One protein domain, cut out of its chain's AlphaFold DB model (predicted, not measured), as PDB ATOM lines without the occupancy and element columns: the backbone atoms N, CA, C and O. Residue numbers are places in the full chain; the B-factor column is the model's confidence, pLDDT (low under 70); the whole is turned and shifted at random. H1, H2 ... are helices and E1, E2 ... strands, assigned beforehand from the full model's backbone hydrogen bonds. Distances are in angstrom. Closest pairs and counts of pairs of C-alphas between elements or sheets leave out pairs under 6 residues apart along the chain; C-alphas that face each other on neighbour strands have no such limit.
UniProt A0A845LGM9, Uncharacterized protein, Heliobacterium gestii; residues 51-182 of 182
ATOM      1  N   HIS A  51     -17.124  50.052 -34.157       69.19
ATOM      2  CA  HIS A  51     -16.717  49.810 -32.770       69.19
ATOM      3  C   HIS A  51     -17.004  48.370 -32.348       69.19
ATOM      4  O   HIS A  51     -16.129  47.707 -31.802       69.19
ATOM      5  N   PHE A  52     -18.203  47.867 -32.637       72.44
ATOM      6  CA  PHE A  52     -18.580  46.496 -32.316       72.44
ATOM      7  C   PHE A  52     -17.665  45.475 -33.008       72.44
ATOM      8  O   PHE A  52     -17.202  44.535 -32.367       72.44
ATOM      9  N   LEU A  53     -17.321  45.700 -34.279       73.00
ATOM     10  CA  LEU A  53     -16.378  44.863 -35.023       73.00
ATOM     11  C   LEU A  53     -14.963  44.911 -34.437       73.00
ATOM     12  O   LEU A  53     -14.347  43.861 -34.282       73.00
ATOM     13  N   VAL A  54     -14.455  46.092 -34.071       74.44
ATOM     14  CA  VAL A  54     -13.134  46.240 -33.431       74.44
ATOM     15  C   VAL A  54     -13.090  45.500 -32.098       74.44
ATOM     16  O   VAL A  54     -12.108  44.825 -31.795       74.44
ATOM     17  N   VAL A  55     -14.167  45.572 -31.318       73.19
ATOM     18  CA  VAL A  55     -14.284  44.862 -30.039       73.19
ATOM     19  C   VAL A  55     -14.306  43.358 -30.260       73.19
ATOM     20  O   VAL A  55     -13.547  42.647 -29.607       73.19
ATOM     21  N   ILE A  56     -15.107  42.866 -31.208       74.00
ATOM     22  CA  ILE A  56     -15.130  41.441 -31.558       74.00
ATOM     23  C   ILE A  56     -13.749  40.981 -32.022       74.00
ATOM     24  O   ILE A  56     -13.248  39.986 -31.511       74.00
ATOM     25  N   LEU A  57     -13.101  41.712 -32.930       73.75
ATOM     26  CA  LEU A  57     -11.764  41.373 -33.421       73.75
ATOM     27  C   LEU A  57     -10.736  41.352 -32.288       73.75
ATOM     28  O   LEU A  57      -9.908  40.443 -32.231       73.75
ATOM     29  N   SER A  58     -10.815  42.307 -31.361       73.75
ATOM     30  CA  SER A  58      -9.956  42.365 -30.178       73.75
ATOM     31  C   SER A  58     -10.198  41.181 -29.235       73.75
ATOM     32  O   SER A  58      -9.245  40.571 -28.747       73.75
ATOM     33  N   LEU A  59     -11.455  40.784 -29.029       73.12
ATOM     34  CA  LEU A  59     -11.805  39.609 -28.228       73.12
ATOM     35  C   LEU A  59     -11.347  38.306 -28.896       73.12
ATOM     36  O   LEU A  59     -10.794  37.442 -28.221       73.12
ATOM     37  N   MET A  60     -11.524  38.178 -30.214       74.50
ATOM     38  CA  MET A  60     -11.099  37.004 -30.982       74.50
ATOM     39  C   MET A  60      -9.574  36.865 -31.022       74.50
ATOM     40  O   MET A  60      -9.054  35.772 -30.816       74.50
ATOM     41  N   THR A  61      -8.843  37.963 -31.234       74.69
ATOM     42  CA  THR A  61      -7.370  37.952 -31.165       74.69
ATOM     43  C   THR A  61      -6.883  37.594 -29.769       74.69
ATOM     44  O   THR A  61      -5.996  36.757 -29.643       74.69
ATOM     45  N   SER A  62      -7.505  38.140 -28.721       74.62
ATOM     46  CA  SER A  62      -7.162  37.796 -27.337       74.62
ATOM     47  C   SER A  62      -7.417  36.315 -27.027       74.62
ATOM     48  O   SER A  62      -6.571  35.672 -26.412       74.62
ATOM     49  N   ALA A  63      -8.526  35.748 -27.515       73.56
ATOM     50  CA  ALA A  63      -8.836  34.326 -27.359       73.56
ATOM     51  C   ALA A  63      -7.828  33.421 -28.093       73.56
ATOM     52  O   ALA A  63      -7.397  32.412 -27.542       73.56
ATOM     53  N   ASN A  64      -7.407  33.806 -29.303       76.88
ATOM     54  CA  ASN A  64      -6.391  33.070 -30.063       76.88
ATOM     55  C   ASN A  64      -5.009  33.132 -29.391       76.88
ATOM     56  O   ASN A  64      -4.275  32.144 -29.372       76.88
ATOM     57  N   VAL A  65      -4.652  34.288 -28.822       76.31
ATOM     58  CA  VAL A  65      -3.419  34.445 -28.035       76.31
ATOM     59  C   VAL A  65      -3.470  33.558 -26.791       76.31
ATOM     60  O   VAL A  65      -2.497  32.866 -26.499       76.31
ATOM     61  N   GLU A  66      -4.608  33.515 -26.094       74.50
ATOM     62  CA  GLU A  66      -4.790  32.648 -24.929       74.50
ATOM     63  C   GLU A  66      -4.667  31.162 -25.299       74.50
ATOM     64  O   GLU A  66      -3.966  30.420 -24.607       74.50
ATOM     65  N   SER A  67      -5.302  30.714 -26.388       77.94
ATOM     66  CA  SER A  67      -5.216  29.314 -26.816       77.94
ATOM     67  C   SER A  67      -3.790  28.915 -27.189       77.94
ATOM     68  O   SER A  67      -3.325  27.859 -26.765       77.94
ATOM     69  N   HIS A  68      -3.075  29.781 -27.914       78.69
ATOM     70  CA  HIS A  68      -1.689  29.521 -28.298       78.69
ATOM     71  C   HIS A  68      -0.758  29.492 -27.079       78.69
ATOM     72  O   HIS A  68       0.102  28.620 -26.960       78.69
ATOM     73  N   TRP A  69      -0.958  30.400 -26.122       77.56
ATOM     74  CA  TRP A  69      -0.186  30.389 -24.884       77.56
ATOM     75  C   TRP A  69      -0.456  29.137 -24.037       77.56
ATOM     76  O   TRP A  69       0.487  28.531 -23.526       77.56
ATOM     77  N   ARG A  70      -1.717  28.697 -23.916       73.88
ATOM     78  CA  ARG A  70      -2.058  27.453 -23.197       73.88
ATOM     79  C   ARG A  70      -1.328  26.244 -23.787       73.88
ATOM     80  O   ARG A  70      -0.856  25.396 -23.032       73.88
ATOM     81  N   GLU A  71      -1.193  26.192 -25.108       80.81
ATOM     82  CA  GLU A  71      -0.442  25.153 -25.821       80.81
ATOM     83  C   GLU A  71       1.075  25.235 -25.550       80.81
ATOM     84  O   GLU A  71       1.718  24.218 -25.271       80.81
ATOM     85  N   GLN A  72       1.653  26.441 -25.520       77.88
ATOM     86  CA  GLN A  72       3.065  26.645 -25.152       77.88
ATOM     87  C   GLN A  72       3.365  26.260 -23.694       77.88
ATOM     88  O   GLN A  72       4.416  25.692 -23.393       77.88
ATOM     89  N   VAL A  73       2.439  26.529 -22.770       74.25
ATOM     90  CA  VAL A  73       2.571  26.097 -21.370       74.25
ATOM     91  C   VAL A  73       2.435  24.580 -21.244       74.25
ATOM     92  O   VAL A  73       3.185  23.970 -20.483       74.25
ATOM     93  N   ALA A  74       1.517  23.957 -21.988       76.81
ATOM     94  CA  ALA A  74       1.333  22.503 -21.983       76.81
ATOM     95  C   ALA A  74       2.552  21.750 -22.544       76.81
ATOM     96  O   ALA A  74       2.892  20.678 -22.052       76.81
ATOM     97  N   SER A  75       3.235  22.334 -23.530       83.75
ATOM     98  CA  SER A  75       4.483  21.810 -24.106       83.75
ATOM     99  C   SER A  75       5.737  22.132 -23.280       83.75
ATOM    100  O   SER A  75       6.829  21.697 -23.635       83.75
ATOM    101  N   GLY A  76       5.603  22.872 -22.171       76.69
ATOM    102  CA  GLY A  76       6.720  23.246 -21.296       76.69
ATOM    103  C   GLY A  76       7.650  24.323 -21.869       76.69
ATOM    104  O   GLY A  76       8.690  24.598 -21.278       76.69
ATOM    105  N   ALA A  77       7.285  24.938 -22.996       66.81
ATOM    106  CA  ALA A  77       8.102  25.916 -23.715       66.81
ATOM    107  C   ALA A  77       7.861  27.376 -23.279       66.81
ATOM    108  O   ALA A  77       8.627  28.255 -23.665       66.81
ATOM    109  N   GLY A  78       6.813  27.653 -22.492       62.06
ATOM    110  CA  GLY A  78       6.396  29.013 -22.132       62.06
ATOM    111  C   GLY A  78       6.395  29.316 -20.631       62.06
ATOM    112  O   GLY A  78       5.996  28.490 -19.805       62.06
ATOM    113  N   GLY A  79       6.765  30.551 -20.277       69.75
ATOM    114  CA  GLY A  79       6.597  31.084 -18.927       69.75
ATOM    115  C   GLY A  79       5.116  31.260 -18.572       69.75
ATOM    116  O   GLY A  79       4.378  31.983 -19.244       69.75
ATOM    117  N   ARG A  80       4.663  30.628 -17.477       68.00
ATOM    118  CA  ARG A  80       3.271  30.740 -16.988       68.00
ATOM    119  C   ARG A  80       2.850  32.181 -16.661       68.00
ATOM    120  O   ARG A  80       1.686  32.535 -16.787       68.00
ATOM    121  N   LEU A  81       3.799  33.015 -16.252       69.12
ATOM    122  CA  LEU A  81       3.536  34.398 -15.862       69.12
ATOM    123  C   LEU A  81       3.439  35.341 -17.073       69.12
ATOM    124  O   LEU A  81       2.605  36.243 -17.083       69.12
ATOM    125  N   GLU A  82       4.243  35.108 -18.112       72.38
ATOM    126  CA  GLU A  82       4.323  35.982 -19.290       72.38
ATOM    127  C   GLU A  82       3.016  35.996 -20.088       72.38
ATOM    128  O   GLU A  82       2.510  37.066 -20.425       72.38
ATOM    129  N   GLY A  83       2.413  34.830 -20.335       70.38
ATOM    130  CA  GLY A  83       1.144  34.797 -21.063       70.38
ATOM    131  C   GLY A  83      -0.050  35.254 -20.241       70.38
ATOM    132  O   GLY A  83      -0.913  35.931 -20.784       70.38
ATOM    133  N   ALA A  84      -0.074  34.994 -18.929       70.88
ATOM    134  CA  ALA A  84      -1.119  35.540 -18.063       70.88
ATOM    135  C   ALA A  84      -1.115  37.081 -18.084       70.88
ATOM    136  O   ALA A  84      -2.176  37.705 -18.192       70.88
ATOM    137  N   LEU A  85       0.075  37.695 -18.051       75.25
ATOM    138  CA  LEU A  85       0.247  39.141 -18.201       75.25
ATOM    139  C   LEU A  85      -0.192  39.638 -19.579       75.25
ATOM    140  O   LEU A  85      -0.926  40.625 -19.657       75.25
ATOM    141  N   LEU A  86       0.222  38.958 -20.651       78.25
ATOM    142  CA  LEU A  86      -0.130  39.337 -22.018       78.25
ATOM    143  C   LEU A  86      -1.647  39.295 -22.238       78.25
ATOM    144  O   LEU A  86      -2.227  40.250 -22.753       78.25
ATOM    145  N   THR A  87      -2.303  38.224 -21.794       73.88
ATOM    146  CA  THR A  87      -3.755  38.066 -21.885       73.88
ATOM    147  C   THR A  87      -4.484  39.138 -21.070       73.88
ATOM    148  O   THR A  87      -5.411  39.767 -21.581       73.88
ATOM    149  N   CYS A  88      -4.043  39.425 -19.838       75.94
ATOM    150  CA  CYS A  88      -4.622  40.509 -19.036       75.94
ATOM    151  C   CYS A  88      -4.456  41.877 -19.711       75.94
ATOM    152  O   CYS A  88      -5.416  42.649 -19.772       75.94
ATOM    153  N   ALA A  89      -3.269  42.168 -20.250       81.25
ATOM    154  CA  ALA A  89      -2.992  43.416 -20.950       81.25
ATOM    155  C   ALA A  89      -3.884  43.579 -22.187       81.25
ATOM    156  O   ALA A  89      -4.472  44.641 -22.378       81.25
ATOM    157  N   MET A  90      -4.046  42.522 -22.985       80.25
ATOM    158  CA  MET A  90      -4.904  42.530 -24.171       80.25
ATOM    159  C   MET A  90      -6.360  42.849 -23.822       80.25
ATOM    160  O   MET A  90      -6.928  43.778 -24.393       80.25
ATOM    161  N   TYR A  91      -6.942  42.166 -22.833       80.50
ATOM    162  CA  TYR A  91      -8.325  42.431 -22.423       80.50
ATOM    163  C   TYR A  91      -8.513  43.805 -21.774       80.50
ATOM    164  O   TYR A  91      -9.554  44.442 -21.963       80.50
ATOM    165  N   LEU A  92      -7.507  44.294 -21.047       82.88
ATOM    166  CA  LEU A  92      -7.512  45.652 -20.512       82.88
ATOM    167  C   LEU A  92      -7.501  46.686 -21.644       82.88
ATOM    168  O   LEU A  92      -8.288  47.633 -21.609       82.88
ATOM    169  N   LEU A  93      -6.684  46.479 -22.681       81.56
ATOM    170  CA  LEU A  93      -6.672  47.322 -23.877       81.56
ATOM    171  C   LEU A  93      -8.009  47.266 -24.627       81.56
ATOM    172  O   LEU A  93      -8.492  48.315 -25.053       81.56
ATOM    173  N   SER A  94      -8.655  46.098 -24.727       81.44
ATOM    174  CA  SER A  94     -10.016  45.978 -25.278       81.44
ATOM    175  C   SER A  94     -11.025  46.809 -24.479       81.44
ATOM    176  O   SER A  94     -11.848  47.520 -25.058       81.44
ATOM    177  N   GLY A  95     -10.949  46.758 -23.146       81.06
ATOM    178  CA  GLY A  95     -11.781  47.570 -22.256       81.06
ATOM    179  C   GLY A  95     -11.539  49.071 -22.429       81.06
ATOM    180  O   GLY A  95     -12.488  49.853 -22.504       81.06
ATOM    181  N   VAL A  96     -10.278  49.487 -22.553       82.38
ATOM    182  CA  VAL A  96      -9.925  50.888 -22.837       82.38
ATOM    183  C   VAL A  96     -10.478  51.310 -24.197       82.38
ATOM    184  O   VAL A  96     -11.085  52.376 -24.295       82.38
ATOM    185  N   ALA A  97     -10.343  50.465 -25.222       79.50
ATOM    186  CA  ALA A  97     -10.879  50.725 -26.554       79.50
ATOM    187  C   ALA A  97     -12.405  50.910 -26.537       79.50
ATOM    188  O   ALA A  97     -12.919  51.819 -27.187       79.50
ATOM    189  N   LEU A  98     -13.127  50.129 -25.727       80.06
ATOM    190  CA  LEU A  98     -14.563  50.323 -25.491       80.06
ATOM    191  C   LEU A  98     -14.882  51.681 -24.854       80.06
ATOM    192  O   LEU A  98     -15.891  52.306 -25.180       80.06
ATOM    193  N   GLY A  99     -14.031  52.154 -23.945       80.44
ATOM    194  CA  GLY A  99     -14.197  53.457 -23.309       80.44
ATOM    195  C   GLY A  99     -13.760  54.648 -24.170       80.44
ATOM    196  O   GLY A  99     -14.116  55.783 -23.846       80.44
ATOM    197  N   LEU A 100     -13.043  54.425 -25.280       78.88
ATOM    198  CA  LEU A 100     -12.609  55.504 -26.176       78.88
ATOM    199  C   LEU A 100     -13.783  56.232 -26.839       78.88
ATOM    200  O   LEU A 100     -13.692  57.445 -27.008       78.88
ATOM    201  N   ASP A 101     -14.901  55.560 -27.137       76.12
ATOM    202  CA  ASP A 101     -16.106  56.240 -27.651       76.12
ATOM    203  C   ASP A 101     -16.639  57.266 -26.635       76.12
ATOM    204  O   ASP A 101     -17.007  58.389 -26.990       76.12
ATOM    205  N   HIS A 102     -16.599  56.932 -25.340       78.31
ATOM    206  CA  HIS A 102     -16.968  57.873 -24.283       78.31
ATOM    207  C   HIS A 102     -16.005  59.064 -24.229       78.31
ATOM    208  O   HIS A 102     -16.445  60.215 -24.170       78.31
ATOM    209  N   LEU A 103     -14.697  58.797 -24.281       78.69
ATOM    210  CA  LEU A 103     -13.662  59.831 -24.314       78.69
ATOM    211  C   LEU A 103     -13.793  60.741 -25.534       78.69
ATOM    212  O   LEU A 103     -13.658  61.953 -25.390       78.69
ATOM    213  N   TYR A 104     -14.097  60.188 -26.708       79.44
ATOM    214  CA  TYR A 104     -14.295  60.952 -27.936       79.44
ATOM    215  C   TYR A 104     -15.464  61.934 -27.792       79.44
ATOM    216  O   TYR A 104     -15.316  63.128 -28.059       79.44
ATOM    217  N   ARG A 105     -16.601  61.475 -27.251       78.25
ATOM    218  CA  ARG A 105     -17.751  62.352 -26.961       78.25
ATOM    219  C   ARG A 105     -17.421  63.419 -25.915       78.25
ATOM    220  O   ARG A 105     -17.879  64.553 -26.026       78.25
ATOM    221  N   GLN A 106     -16.623  63.084 -24.899       78.94
ATOM    222  CA  GLN A 106     -16.149  64.061 -23.911       78.94
ATOM    223  C   GLN A 106     -15.158  65.061 -24.522       78.94
ATOM    224  O   GLN A 106     -15.160  66.232 -24.145       78.94
ATOM    225  N   ALA A 107     -14.340  64.640 -25.487       78.81
ATOM    226  CA  ALA A 107     -13.367  65.492 -26.156       78.81
ATOM    227  C   ALA A 107     -14.032  66.622 -26.954       78.81
ATOM    228  O   ALA A 107     -13.478  67.721 -26.996       78.81
ATOM    229  N   GLN A 108     -15.230  66.387 -27.498       80.12
ATOM    230  CA  GLN A 108     -16.022  67.396 -28.213       80.12
ATOM    231  C   GLN A 108     -16.632  68.477 -27.302       80.12
ATOM    232  O   GLN A 108     -17.037  69.530 -27.785       80.12
ATOM    233  N   ARG A 109     -16.686  68.262 -25.980       82.88
ATOM    234  CA  ARG A 109     -17.180  69.276 -25.032       82.88
ATOM    235  C   ARG A 109     -16.114  70.340 -24.772       82.88
ATOM    236  O   ARG A 109     -14.920  70.039 -24.767       82.88
ATOM    237  N   GLN A 110     -16.523  71.578 -24.511       78.00
ATOM    238  CA  GLN A 110     -15.616  72.594 -23.967       78.00
ATOM    239  C   GLN A 110     -15.375  72.330 -22.471       78.00
ATOM    240  O   GLN A 110     -16.223  71.743 -21.806       78.00
ATOM    241  N   GLY A 111     -14.200  72.705 -21.957       84.25
ATOM    242  CA  GLY A 111     -13.847  72.536 -20.543       84.25
ATOM    243  C   GLY A 111     -12.470  71.912 -20.311       84.25
ATOM    244  O   GLY A 111     -11.774  71.502 -21.246       84.25
ATOM    245  N   ARG A 112     -12.063  71.845 -19.040       85.25
ATOM    246  CA  ARG A 112     -10.788  71.236 -18.624       85.25
ATOM    247  C   ARG A 112     -10.982  69.757 -18.312       85.25
ATOM    248  O   ARG A 112     -11.937  69.380 -17.631       85.25
ATOM    249  N   TRP A 113     -10.042  68.933 -18.765       86.12
ATOM    250  CA  TRP A 113      -9.980  67.528 -18.376       86.12
ATOM    251  C   TRP A 113      -9.760  67.408 -16.870       86.12
ATOM    252  O   TRP A 113      -8.867  68.042 -16.304       86.12
ATOM    253  N   ARG A 114     -10.598  66.605 -16.219       86.06
ATOM    254  CA  ARG A 114     -10.481  66.238 -14.812       86.06
ATOM    255  C   ARG A 114     -10.702  64.739 -14.682       86.06
ATOM    256  O   ARG A 114     -11.628  64.178 -15.267       86.06
ATOM    257  N   MET A 115      -9.853  64.102 -13.892       84.31
ATOM    258  CA  MET A 115     -10.019  62.700 -13.538       84.31
ATOM    259  C   MET A 115     -11.010  62.612 -12.377       84.31
ATOM    260  O   MET A 115     -10.847  63.300 -11.366       84.31
ATOM    261  N   ASP A 116     -12.062  61.811 -12.523       84.81
ATOM    262  CA  ASP A 116     -12.977  61.536 -11.418       84.81
ATOM    263  C   ASP A 116     -12.337  60.509 -10.476       84.81
ATOM    264  O   ASP A 116     -12.505  59.298 -10.630       84.81
ATOM    265  N   GLY A 117     -11.569  61.014  -9.508       79.12
ATOM    266  CA  GLY A 117     -10.863  60.191  -8.531       79.12
ATOM    267  C   GLY A 117     -11.790  59.278  -7.727       79.12
ATOM    268  O   GLY A 117     -11.394  58.162  -7.414       79.12
ATOM    269  N   MET A 118     -13.038  59.684  -7.455       79.69
ATOM    270  CA  MET A 118     -14.003  58.824  -6.757       79.69
ATOM    271  C   MET A 118     -14.427  57.633  -7.613       79.69
ATOM    272  O   MET A 118     -14.520  56.520  -7.103       79.69
ATOM    273  N   ARG A 119     -14.645  57.830  -8.918       75.88
ATOM    274  CA  ARG A 119     -14.934  56.711  -9.832       75.88
ATOM    275  C   ARG A 119     -13.729  55.801 -10.010       75.88
ATOM    276  O   ARG A 119     -13.884  54.583 -10.014       75.88
ATOM    277  N   LEU A 120     -12.537  56.383 -10.113       82.50
ATOM    278  CA  LEU A 120     -11.301  55.618 -10.210       82.50
ATOM    279  C   LEU A 120     -11.089  54.752  -8.962       82.50
ATOM    280  O   LEU A 120     -10.870  53.549  -9.067       82.50
ATOM    281  N   LEU A 121     -11.199  55.348  -7.776       81.00
ATOM    282  CA  LEU A 121     -10.959  54.649  -6.518       81.00
ATOM    283  C   LEU A 121     -12.089  53.666  -6.181       81.00
ATOM    284  O   LEU A 121     -11.823  52.589  -5.667       81.00
ATOM    285  N   GLY A 122     -13.340  54.018  -6.486       77.44
ATOM    286  CA  GLY A 122     -14.507  53.195  -6.162       77.44
ATOM    287  C   GLY A 122     -14.691  51.985  -7.078       77.44
ATOM    288  O   GLY A 122     -15.178  50.957  -6.621       77.44
ATOM    289  N   PHE A 123     -14.291  52.086  -8.352       75.88
ATOM    290  CA  PHE A 123     -14.469  51.009  -9.333       75.88
ATOM    291  C   PHE A 123     -13.152  50.441  -9.857       75.88
ATOM    292  O   PHE A 123     -12.978  49.225  -9.857       75.88
ATOM    293  N   ALA A 124     -12.212  51.284 -10.292       75.94
ATOM    294  CA  ALA A 124     -10.989  50.795 -10.925       75.94
ATOM    295  C   ALA A 124     -10.008  50.194  -9.910       75.94
ATOM    296  O   ALA A 124      -9.404  49.171 -10.206       75.94
ATOM    297  N   ALA A 125      -9.876  50.762  -8.706       77.12
ATOM    298  CA  ALA A 125      -8.939  50.231  -7.712       77.12
ATOM    299  C   ALA A 125      -9.292  48.801  -7.238       77.12
ATOM    300  O   ALA A 125      -8.405  47.948  -7.290       77.12
ATOM    301  N   PRO A 126     -10.549  48.463  -6.872       77.12
ATOM    302  CA  PRO A 126     -10.915  47.087  -6.529       77.12
ATOM    303  C   PRO A 126     -10.688  46.109  -7.687       77.12
ATOM    304  O   PRO A 126     -10.148  45.024  -7.488       77.12
ATOM    305  N   LEU A 127     -11.050  46.508  -8.910       78.88
ATOM    306  CA  LEU A 127     -10.878  45.676 -10.102       78.88
ATOM    307  C   LEU A 127      -9.400  45.461 -10.453       78.88
ATOM    308  O   LEU A 127      -9.021  44.366 -10.859       78.88
ATOM    309  N   LEU A 128      -8.559  46.476 -10.260       79.81
ATOM    310  CA  LEU A 128      -7.117  46.399 -10.470       79.81
ATOM    311  C   LEU A 128      -6.461  45.479  -9.442       79.81
ATOM    312  O   LEU A 128      -5.633  44.657  -9.821       79.81
ATOM    313  N   VAL A 129      -6.878  45.549  -8.174       77.12
ATOM    314  CA  VAL A 129      -6.423  44.615  -7.130       77.12
ATOM    315  C   VAL A 129      -6.792  43.176  -7.495       77.12
ATOM    316  O   VAL A 129      -5.938  42.298  -7.418       77.12
ATOM    317  N   ILE A 130      -8.024  42.932  -7.954       71.06
ATOM    318  CA  ILE A 130      -8.452  41.590  -8.377       71.06
ATOM    319  C   ILE A 130      -7.658  41.121  -9.609       71.06
ATOM    320  O   ILE A 130      -7.200  39.981  -9.643       71.06
ATOM    321  N   SER A 131      -7.440  41.996 -10.595       72.69
ATOM    322  CA  SER A 131      -6.695  41.685 -11.824       72.69
ATOM    323  C   SER A 131      -5.212  41.379 -11.559       72.69
ATOM    324  O   SER A 131      -4.698  40.366 -12.032       72.69
ATOM    325  N   LEU A 132      -4.527  42.184 -10.739       72.50
ATOM    326  CA  LEU A 132      -3.138  41.924 -10.340       72.50
ATOM    327  C   LEU A 132      -3.001  40.659  -9.495       72.50
ATOM    328  O   LEU A 132      -2.002  39.956  -9.610       72.50
ATOM    329  N   TRP A 133      -3.994  40.346  -8.665       67.38
ATOM    330  CA  TRP A 133      -3.938  39.151  -7.834       67.38
ATOM    331  C   TRP A 133      -4.051  37.864  -8.660       67.38
ATOM    332  O   TRP A 133      -3.389  36.883  -8.342       67.38
ATOM    333  N   VAL A 134      -4.788  37.879  -9.777       63.97
ATOM    334  CA  VAL A 134      -4.788  36.772 -10.753       63.97
ATOM    335  C   VAL A 134      -3.376  36.524 -11.288       63.97
ATOM    336  O   VAL A 134      -2.915  35.385 -11.299       63.97
ATOM    337  N   VAL A 135      -2.651  37.581 -11.662       64.88
ATOM    338  CA  VAL A 135      -1.243  37.475 -12.086       64.88
ATOM    339  C   VAL A 135      -0.375  36.902 -10.964       64.88
ATOM    340  O   VAL A 135       0.513  36.093 -11.219       64.88
ATOM    341  N   TRP A 136      -0.649  37.289  -9.721       65.31
ATOM    342  CA  TRP A 136       0.067  36.815  -8.538       65.31
ATOM    343  C   TRP A 136      -0.203  35.340  -8.221       65.31
ATOM    344  O   TRP A 136       0.730  34.619  -7.886       65.31
ATOM    345  N   PHE A 137      -1.444  34.879  -8.393       60.94
ATOM    346  CA  PHE A 137      -1.861  33.496  -8.164       60.94
ATOM    347  C   PHE A 137      -1.358  32.541  -9.255       60.94
ATOM    348  O   PHE A 137      -0.940  31.423  -8.959       60.94
ATOM    349  N   TYR A 138      -1.380  32.973 -10.521       59.38
ATOM    350  CA  TYR A 138      -0.773  32.217 -11.625       59.38
ATOM    351  C   TYR A 138       0.760  32.349 -11.664       59.38
ATOM    352  O   TYR A 138       1.438  31.523 -12.282       59.38
ATOM    353  N   GLY A 139       1.315  33.360 -10.993       57.69
ATOM    354  CA  GLY A 139       2.735  33.488 -10.694       57.69
ATOM    355  C   GLY A 139       3.156  32.552  -9.561       57.69
ATOM    356  O   GLY A 139       2.384  32.243  -8.666       57.69
ATOM    357  N   ALA A 140       4.409  32.099  -9.564       52.34
ATOM    358  CA  ALA A 140       4.950  31.171  -8.559       52.34
ATOM    359  C   ALA A 140       5.084  31.764  -7.129       52.34
ATOM    360  O   ALA A 140       5.823  31.231  -6.305       52.34
ATOM    361  N   LEU A 141       4.405  32.873  -6.828       52.91
ATOM    362  CA  LEU A 141       4.467  33.610  -5.566       52.91
ATOM    363  C   LEU A 141       3.205  33.336  -4.734       52.91
ATOM    364  O   LEU A 141       2.429  34.233  -4.420       52.91
ATOM    365  N   SER A 142       2.987  32.075  -4.366       51.56
ATOM    366  CA  SER A 142       1.869  31.666  -3.513       51.56
ATOM    367  C   SER A 142       2.193  31.861  -2.027       51.56
ATOM    368  O   SER A 142       2.393  30.900  -1.285       51.56
ATOM    369  N   PHE A 143       2.230  33.109  -1.552       46.62
ATOM    370  CA  PHE A 143       2.284  33.387  -0.111       46.62
ATOM    371  C   PHE A 143       1.054  34.171   0.353       46.62
ATOM    372  O   PHE A 143       0.975  35.388   0.230       46.62
ATOM    373  N   GLY A 144       0.109  33.427   0.936       61.12
ATOM    374  CA  GLY A 144      -0.977  33.938   1.770       61.12
ATOM    375  C   GLY A 144      -2.223  34.423   1.026       61.12
ATOM    376  O   GLY A 144      -2.159  35.313   0.186       61.12
ATOM    377  N   THR A 145      -3.389  33.876   1.398       54.56
ATOM    378  CA  THR A 145      -4.544  34.600   1.988       54.56
ATOM    379  C   THR A 145      -5.852  33.809   1.809       54.56
ATOM    380  O   THR A 145      -6.343  33.598   0.704       54.56
ATOM    381  N   SER A 146      -6.472  33.406   2.921       61.22
ATOM    382  CA  SER A 146      -7.682  32.564   2.947       61.22
ATOM    383  C   SER A 146      -8.924  33.215   2.320       61.22
ATOM    384  O   SER A 146      -9.769  32.522   1.764       61.22
ATOM    385  N   PHE A 147      -9.031  34.548   2.361       62.06
ATOM    386  CA  PHE A 147     -10.124  35.284   1.712       62.06
ATOM    387  C   PHE A 147     -10.022  35.248   0.180       62.06
ATOM    388  O   PHE A 147     -11.025  35.117  -0.515       62.06
ATOM    389  N   TYR A 148      -8.805  35.317  -0.359       61.59
ATOM    390  CA  TYR A 148      -8.602  35.328  -1.802       61.59
ATOM    391  C   TYR A 148      -8.517  33.921  -2.392       61.59
ATOM    392  O   TYR A 148      -8.915  33.741  -3.537       61.59
ATOM    393  N   GLY A 149      -8.127  32.911  -1.603       66.81
ATOM    394  CA  GLY A 149      -8.370  31.506  -1.945       66.81
ATOM    395  C   GLY A 149      -9.858  31.235  -2.186       66.81
ATOM    396  O   GLY A 149     -10.215  30.637  -3.191       66.81
ATOM    397  N   TRP A 150     -10.748  31.797  -1.355       70.25
ATOM    398  CA  TRP A 150     -12.193  31.713  -1.591       70.25
ATOM    399  C   TRP A 150     -12.616  32.384  -2.907       70.25
ATOM    400  O   TRP A 150     -13.339  31.768  -3.688       70.25
ATOM    401  N   ILE A 151     -12.134  33.606  -3.183       65.94
ATOM    402  CA  ILE A 151     -12.396  34.304  -4.457       65.94
ATOM    403  C   ILE A 151     -11.886  33.472  -5.633       65.94
ATOM    404  O   ILE A 151     -12.612  33.285  -6.605       65.94
ATOM    405  N   HIS A 152     -10.666  32.951  -5.550       67.44
ATOM    406  CA  HIS A 152     -10.116  32.091  -6.580       67.44
ATOM    407  C   HIS A 152     -11.018  30.879  -6.795       67.44
ATOM    408  O   HIS A 152     -11.552  30.710  -7.882       67.44
ATOM    409  N   ASP A 153     -11.263  30.093  -5.755       71.12
ATOM    410  CA  ASP A 153     -11.943  28.805  -5.865       71.12
ATOM    411  C   ASP A 153     -13.415  28.936  -6.278       71.12
ATOM    412  O   ASP A 153     -13.944  28.056  -6.954       71.12
ATOM    413  N   HIS A 154     -14.080  30.046  -5.935       70.31
ATOM    414  CA  HIS A 154     -15.508  30.240  -6.221       70.31
ATOM    415  C   HIS A 154     -15.784  31.102  -7.461       70.31
ATOM    416  O   HIS A 154     -16.793  30.885  -8.145       70.31
ATOM    417  N   LEU A 155     -14.931  32.089  -7.753       64.50
ATOM    418  CA  LEU A 155     -15.164  33.058  -8.831       64.50
ATOM    419  C   LEU A 155     -14.257  32.839 -10.044       64.50
ATOM    420  O   LEU A 155     -14.688  33.107 -11.164       64.50
ATOM    421  N   VAL A 156     -13.032  32.348  -9.849       67.38
ATOM    422  CA  VAL A 156     -12.010  32.286 -10.909       67.38
ATOM    423  C   VAL A 156     -11.745  30.853 -11.376       67.38
ATOM    424  O   VAL A 156     -11.566  30.602 -12.572       67.38
ATOM    425  N   HIS A 157     -11.746  29.897 -10.454       64.81
ATOM    426  CA  HIS A 157     -11.378  28.520 -10.709       64.81
ATOM    427  C   HIS A 157     -12.388  27.870 -11.658       64.81
ATOM    428  O   HIS A 157     -13.594  27.845 -11.415       64.81
ATOM    429  N   GLY A 158     -11.890  27.404 -12.804       62.53
ATOM    430  CA  GLY A 158     -12.709  26.824 -13.869       62.53
ATOM    431  C   GLY A 158     -13.508  27.829 -14.712       62.53
ATOM    432  O   GLY A 158     -14.214  27.402 -15.622       62.53
ATOM    433  N   LYS A 159     -13.398  29.143 -14.461       72.12
ATOM    434  CA  LYS A 159     -14.169  30.189 -15.163       72.12
ATOM    435  C   LYS A 159     -13.271  31.325 -15.670       72.12
ATOM    436  O   LYS A 159     -13.390  32.463 -15.211       72.12
ATOM    437  N   PRO A 160     -12.394  31.068 -16.660       67.38
ATOM    438  CA  PRO A 160     -11.507  32.095 -17.216       67.38
ATOM    439  C   PRO A 160     -12.273  33.304 -17.779       67.38
ATOM    440  O   PRO A 160     -11.763  34.421 -17.737       67.38
ATOM    441  N   GLN A 161     -13.532  33.123 -18.210       70.62
ATOM    442  CA  GLN A 161     -14.366  34.224 -18.711       70.62
ATOM    443  C   GLN A 161     -14.599  35.326 -17.665       70.62
ATOM    444  O   GLN A 161     -14.825  36.480 -18.028       70.62
ATOM    445  N   PHE A 162     -14.535  35.001 -16.371       70.19
ATOM    446  CA  PHE A 162     -14.739  35.979 -15.305       70.19
ATOM    447  C   PHE A 162     -13.577  36.978 -15.210       70.19
ATOM    448  O   PHE A 162     -13.804  38.178 -15.057       70.19
ATOM    449  N   ILE A 163     -12.337  36.508 -15.391       71.31
ATOM    450  CA  ILE A 163     -11.147  37.370 -15.444       71.31
ATOM    451  C   ILE A 163     -11.227  38.298 -16.657       71.31
ATOM    452  O   ILE A 163     -10.962  39.493 -16.541       71.31
ATOM    453  N   VAL A 164     -11.630  37.754 -17.809       73.50
ATOM    454  CA  VAL A 164     -11.829  38.531 -19.040       73.50
ATOM    455  C   VAL A 164     -12.818  39.667 -18.804       73.50
ATOM    456  O   VAL A 164     -12.529  40.821 -19.125       73.50
ATOM    457  N   LEU A 165     -13.960  39.352 -18.189       77.31
ATOM    458  CA  LEU A 165     -14.991  40.332 -17.872       77.31
ATOM    459  C   LEU A 165     -14.465  41.423 -16.928       77.31
ATOM    460  O   LEU A 165     -14.673  42.605 -17.193       77.31
ATOM    461  N   ILE A 166     -13.747  41.050 -15.866       79.38
ATOM    462  CA  ILE A 166     -13.153  42.001 -14.912       79.38
ATOM    463  C   ILE A 166     -12.152  42.931 -15.598       79.38
ATOM    464  O   ILE A 166     -12.236  44.145 -15.417       79.38
ATOM    465  N   SER A 167     -11.233  42.389 -16.397       79.38
ATOM    466  CA  SER A 167     -10.212  43.175 -17.103       79.38
ATOM    467  C   SER A 167     -10.833  44.139 -18.116       79.38
ATOM    468  O   SER A 167     -10.391  45.282 -18.247       79.38
ATOM    469  N   LEU A 168     -11.911  43.718 -18.777       78.56
ATOM    470  CA  LEU A 168     -12.662  44.549 -19.712       78.56
ATOM    471  C   LEU A 168     -13.416  45.677 -18.990       78.56
ATOM    472  O   LEU A 168     -13.336  46.835 -19.410       78.56
ATOM    473  N   ILE A 169     -14.088  45.374 -17.873       80.69
ATOM    474  CA  ILE A 169     -14.753  46.384 -17.032       80.69
ATOM    475  C   ILE A 169     -13.722  47.364 -16.460       80.69
ATOM    476  O   ILE A 169     -13.978  48.567 -16.435       80.69
ATOM    477  N   LEU A 170     -12.549  46.880 -16.040       83.69
ATOM    478  CA  LEU A 170     -11.455  47.712 -15.542       83.69
ATOM    479  C   LEU A 170     -10.973  48.691 -16.616       83.69
ATOM    480  O   LEU A 170     -10.927  49.894 -16.361       83.69
ATOM    481  N   GLY A 171     -10.665  48.201 -17.819       81.19
ATOM    482  CA  GLY A 171     -10.244  49.052 -18.934       81.19
ATOM    483  C   GLY A 171     -11.299  50.106 -19.287       81.19
ATOM    484  O   GLY A 171     -10.977  51.287 -19.444       81.19
ATOM    485  N   TYR A 172     -12.574  49.709 -19.317       82.38
ATOM    486  CA  TYR A 172     -13.686  50.628 -19.560       82.38
ATOM    487  C   TYR A 172     -13.831  51.674 -18.444       82.38
ATOM    488  O   TYR A 172     -14.003  52.867 -18.715       82.38
ATOM    489  N   GLY A 173     -13.733  51.256 -17.181       80.56
ATOM    490  CA  GLY A 173     -13.802  52.134 -16.014       80.56
ATOM    491  C   GLY A 173     -12.663  53.152 -15.978       80.56
ATOM    492  O   GLY A 173     -12.895  54.330 -15.703       80.56
ATOM    493  N   LEU A 174     -11.445  52.732 -16.331       84.00
ATOM    494  CA  LEU A 174     -10.286  53.618 -16.462       84.00
ATOM    495  C   LEU A 174     -10.526  54.684 -17.532       84.00
ATOM    496  O   LEU A 174     -10.377  55.875 -17.258       84.00
ATOM    497  N   ALA A 175     -10.961  54.274 -18.721       82.75
ATOM    498  CA  ALA A 175     -11.239  55.193 -19.817       82.75
ATOM    499  C   ALA A 175     -12.372  56.184 -19.471       82.75
ATOM    500  O   ALA A 175     -12.236  57.393 -19.651       82.75
ATOM    501  N   THR A 176     -13.469  55.706 -18.885       82.50
ATOM    502  CA  THR A 176     -14.621  56.553 -18.516       82.50
ATOM    503  C   THR A 176     -14.413  57.404 -17.258       82.50
ATOM    504  O   THR A 176     -15.223  58.293 -16.977       82.50
ATOM    505  N   SER A 177     -13.328  57.188 -16.507       84.75
ATOM    506  CA  SER A 177     -12.945  58.053 -15.380       84.75
ATOM    507  C   SER A 177     -12.497  59.452 -15.826       84.75
ATOM    508  O   SER A 177     -12.534  60.402 -15.037       84.75
ATOM    509  N   LEU A 178     -12.110  59.599 -17.098       82.88
ATOM    510  CA  LEU A 178     -11.718  60.866 -17.699       82.88
ATOM    511  C   LEU A 178     -12.958  61.624 -18.180       82.88
ATOM    512  O   LEU A 178     -13.671  61.186 -19.084       82.88
ATOM    513  N   ARG A 179     -13.208  62.801 -17.598       82.12
ATOM    514  CA  ARG A 179     -14.313  63.684 -17.995       82.12
ATOM    515  C   ARG A 179     -13.844  65.123 -18.153       82.12
ATOM    516  O   ARG A 179     -12.917  65.555 -17.469       82.12
ATOM    517  N   LYS A 180     -14.509  65.901 -19.006       76.94
ATOM    518  CA  LYS A 180     -14.364  67.359 -18.960       76.94
ATOM    519  C   LYS A 180     -15.315  67.926 -17.911       76.94
ATOM    520  O   LYS A 180     -16.485  67.546 -17.866       76.94
ATOM    521  N   GLY A 181     -14.787  68.772 -17.028       72.06
ATOM    522  CA  GLY A 181     -15.615  69.573 -16.128       72.06
ATOM    523  C   GLY A 181     -16.323  70.672 -16.915       72.06
ATOM    524  O   GLY A 181     -15.723  71.204 -17.852       72.06
ATOM    525  N   ALA A 182     -17.571  70.963 -16.538       62.84
ATOM    526  CA  ALA A 182     -18.254  72.188 -16.949       62.84
ATOM    527  C   ALA A 182     -17.509  73.419 -16.412       62.84
ATOM    528  O   ALA A 182     -16.905  73.303 -15.315       62.84
TER     529      ALA A 182
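What this domain is: This is residues 51 to 182 of the 182 residues of an uncharacterized protein of Heliobacterium gestii (UniProt A0A845LGM9). A tiny sheet of E1 and E2 sits at one end of an elongated up-and-down bundle of three helices, H2, H3 and H5, each running against the one before it in the chain. H1 packs along H2 alone, and short H4 lies crosswise at the other end. The 132 printed residues include five named helices and two antiparallel strands, in the order H1, H2, E1, H3, H4, H5, E2; the class is mostly helix. The whole is only just compact, close to loose, with a radius of gyration of the C-alphas of 16.8 A and spans of 54 by 35 by 21 A.

Where its parts are: E1 is residues 113 to 115 and E2 178 to 180, where C-alpha 180 is at (-14.364, 67.359, -18.960). H2, residues 80 to 107, is 39.6 A long, with a kink of 38 degrees near residue 101. H3, residues 117 to 138, is 29.9 A long, with a kink of 39 degrees near residue 124. H5 is residues 160 to 176, 24.7 A; H4 is residues 146 to 156. H1, residues 51 to 74, is 34.5 A long and begins at (-16.717, 49.810, -32.770).

How they stand to each other: E1 and E2 are antiparallel, with N 114 and O 179 2.8 A apart, within hydrogen-bond range. H2 and H5 touch, closest at C-alphas Gly 95 and Gly 171, 3.9 A, the same way at 36 degrees, only just steep. H3 touches H5, closest at C-alphas Ala 124 and Leu 170, 5.6 A. H1 and H2, a helical hairpin, touch at a shallow 8 degrees, closest at C-alphas Trp 69 and Gly 83, 6.0 A. H4 and H5 only just touch, only at the corner, with 3 pairs of C-alphas within 8 A. Every O i to N i+4 pair is within hydrogen-bond range in H1, H4 and H5; H2 has 21 of 24, H3 16 of 18.

The domain as a whole: The C-alphas farthest apart, Ser 75 and Ala 182, are 55.7 A apart. The printed part has no cut and no long link. Residues 141 to 147 stand free; residues 133 to 149 are among those under pLDDT 70.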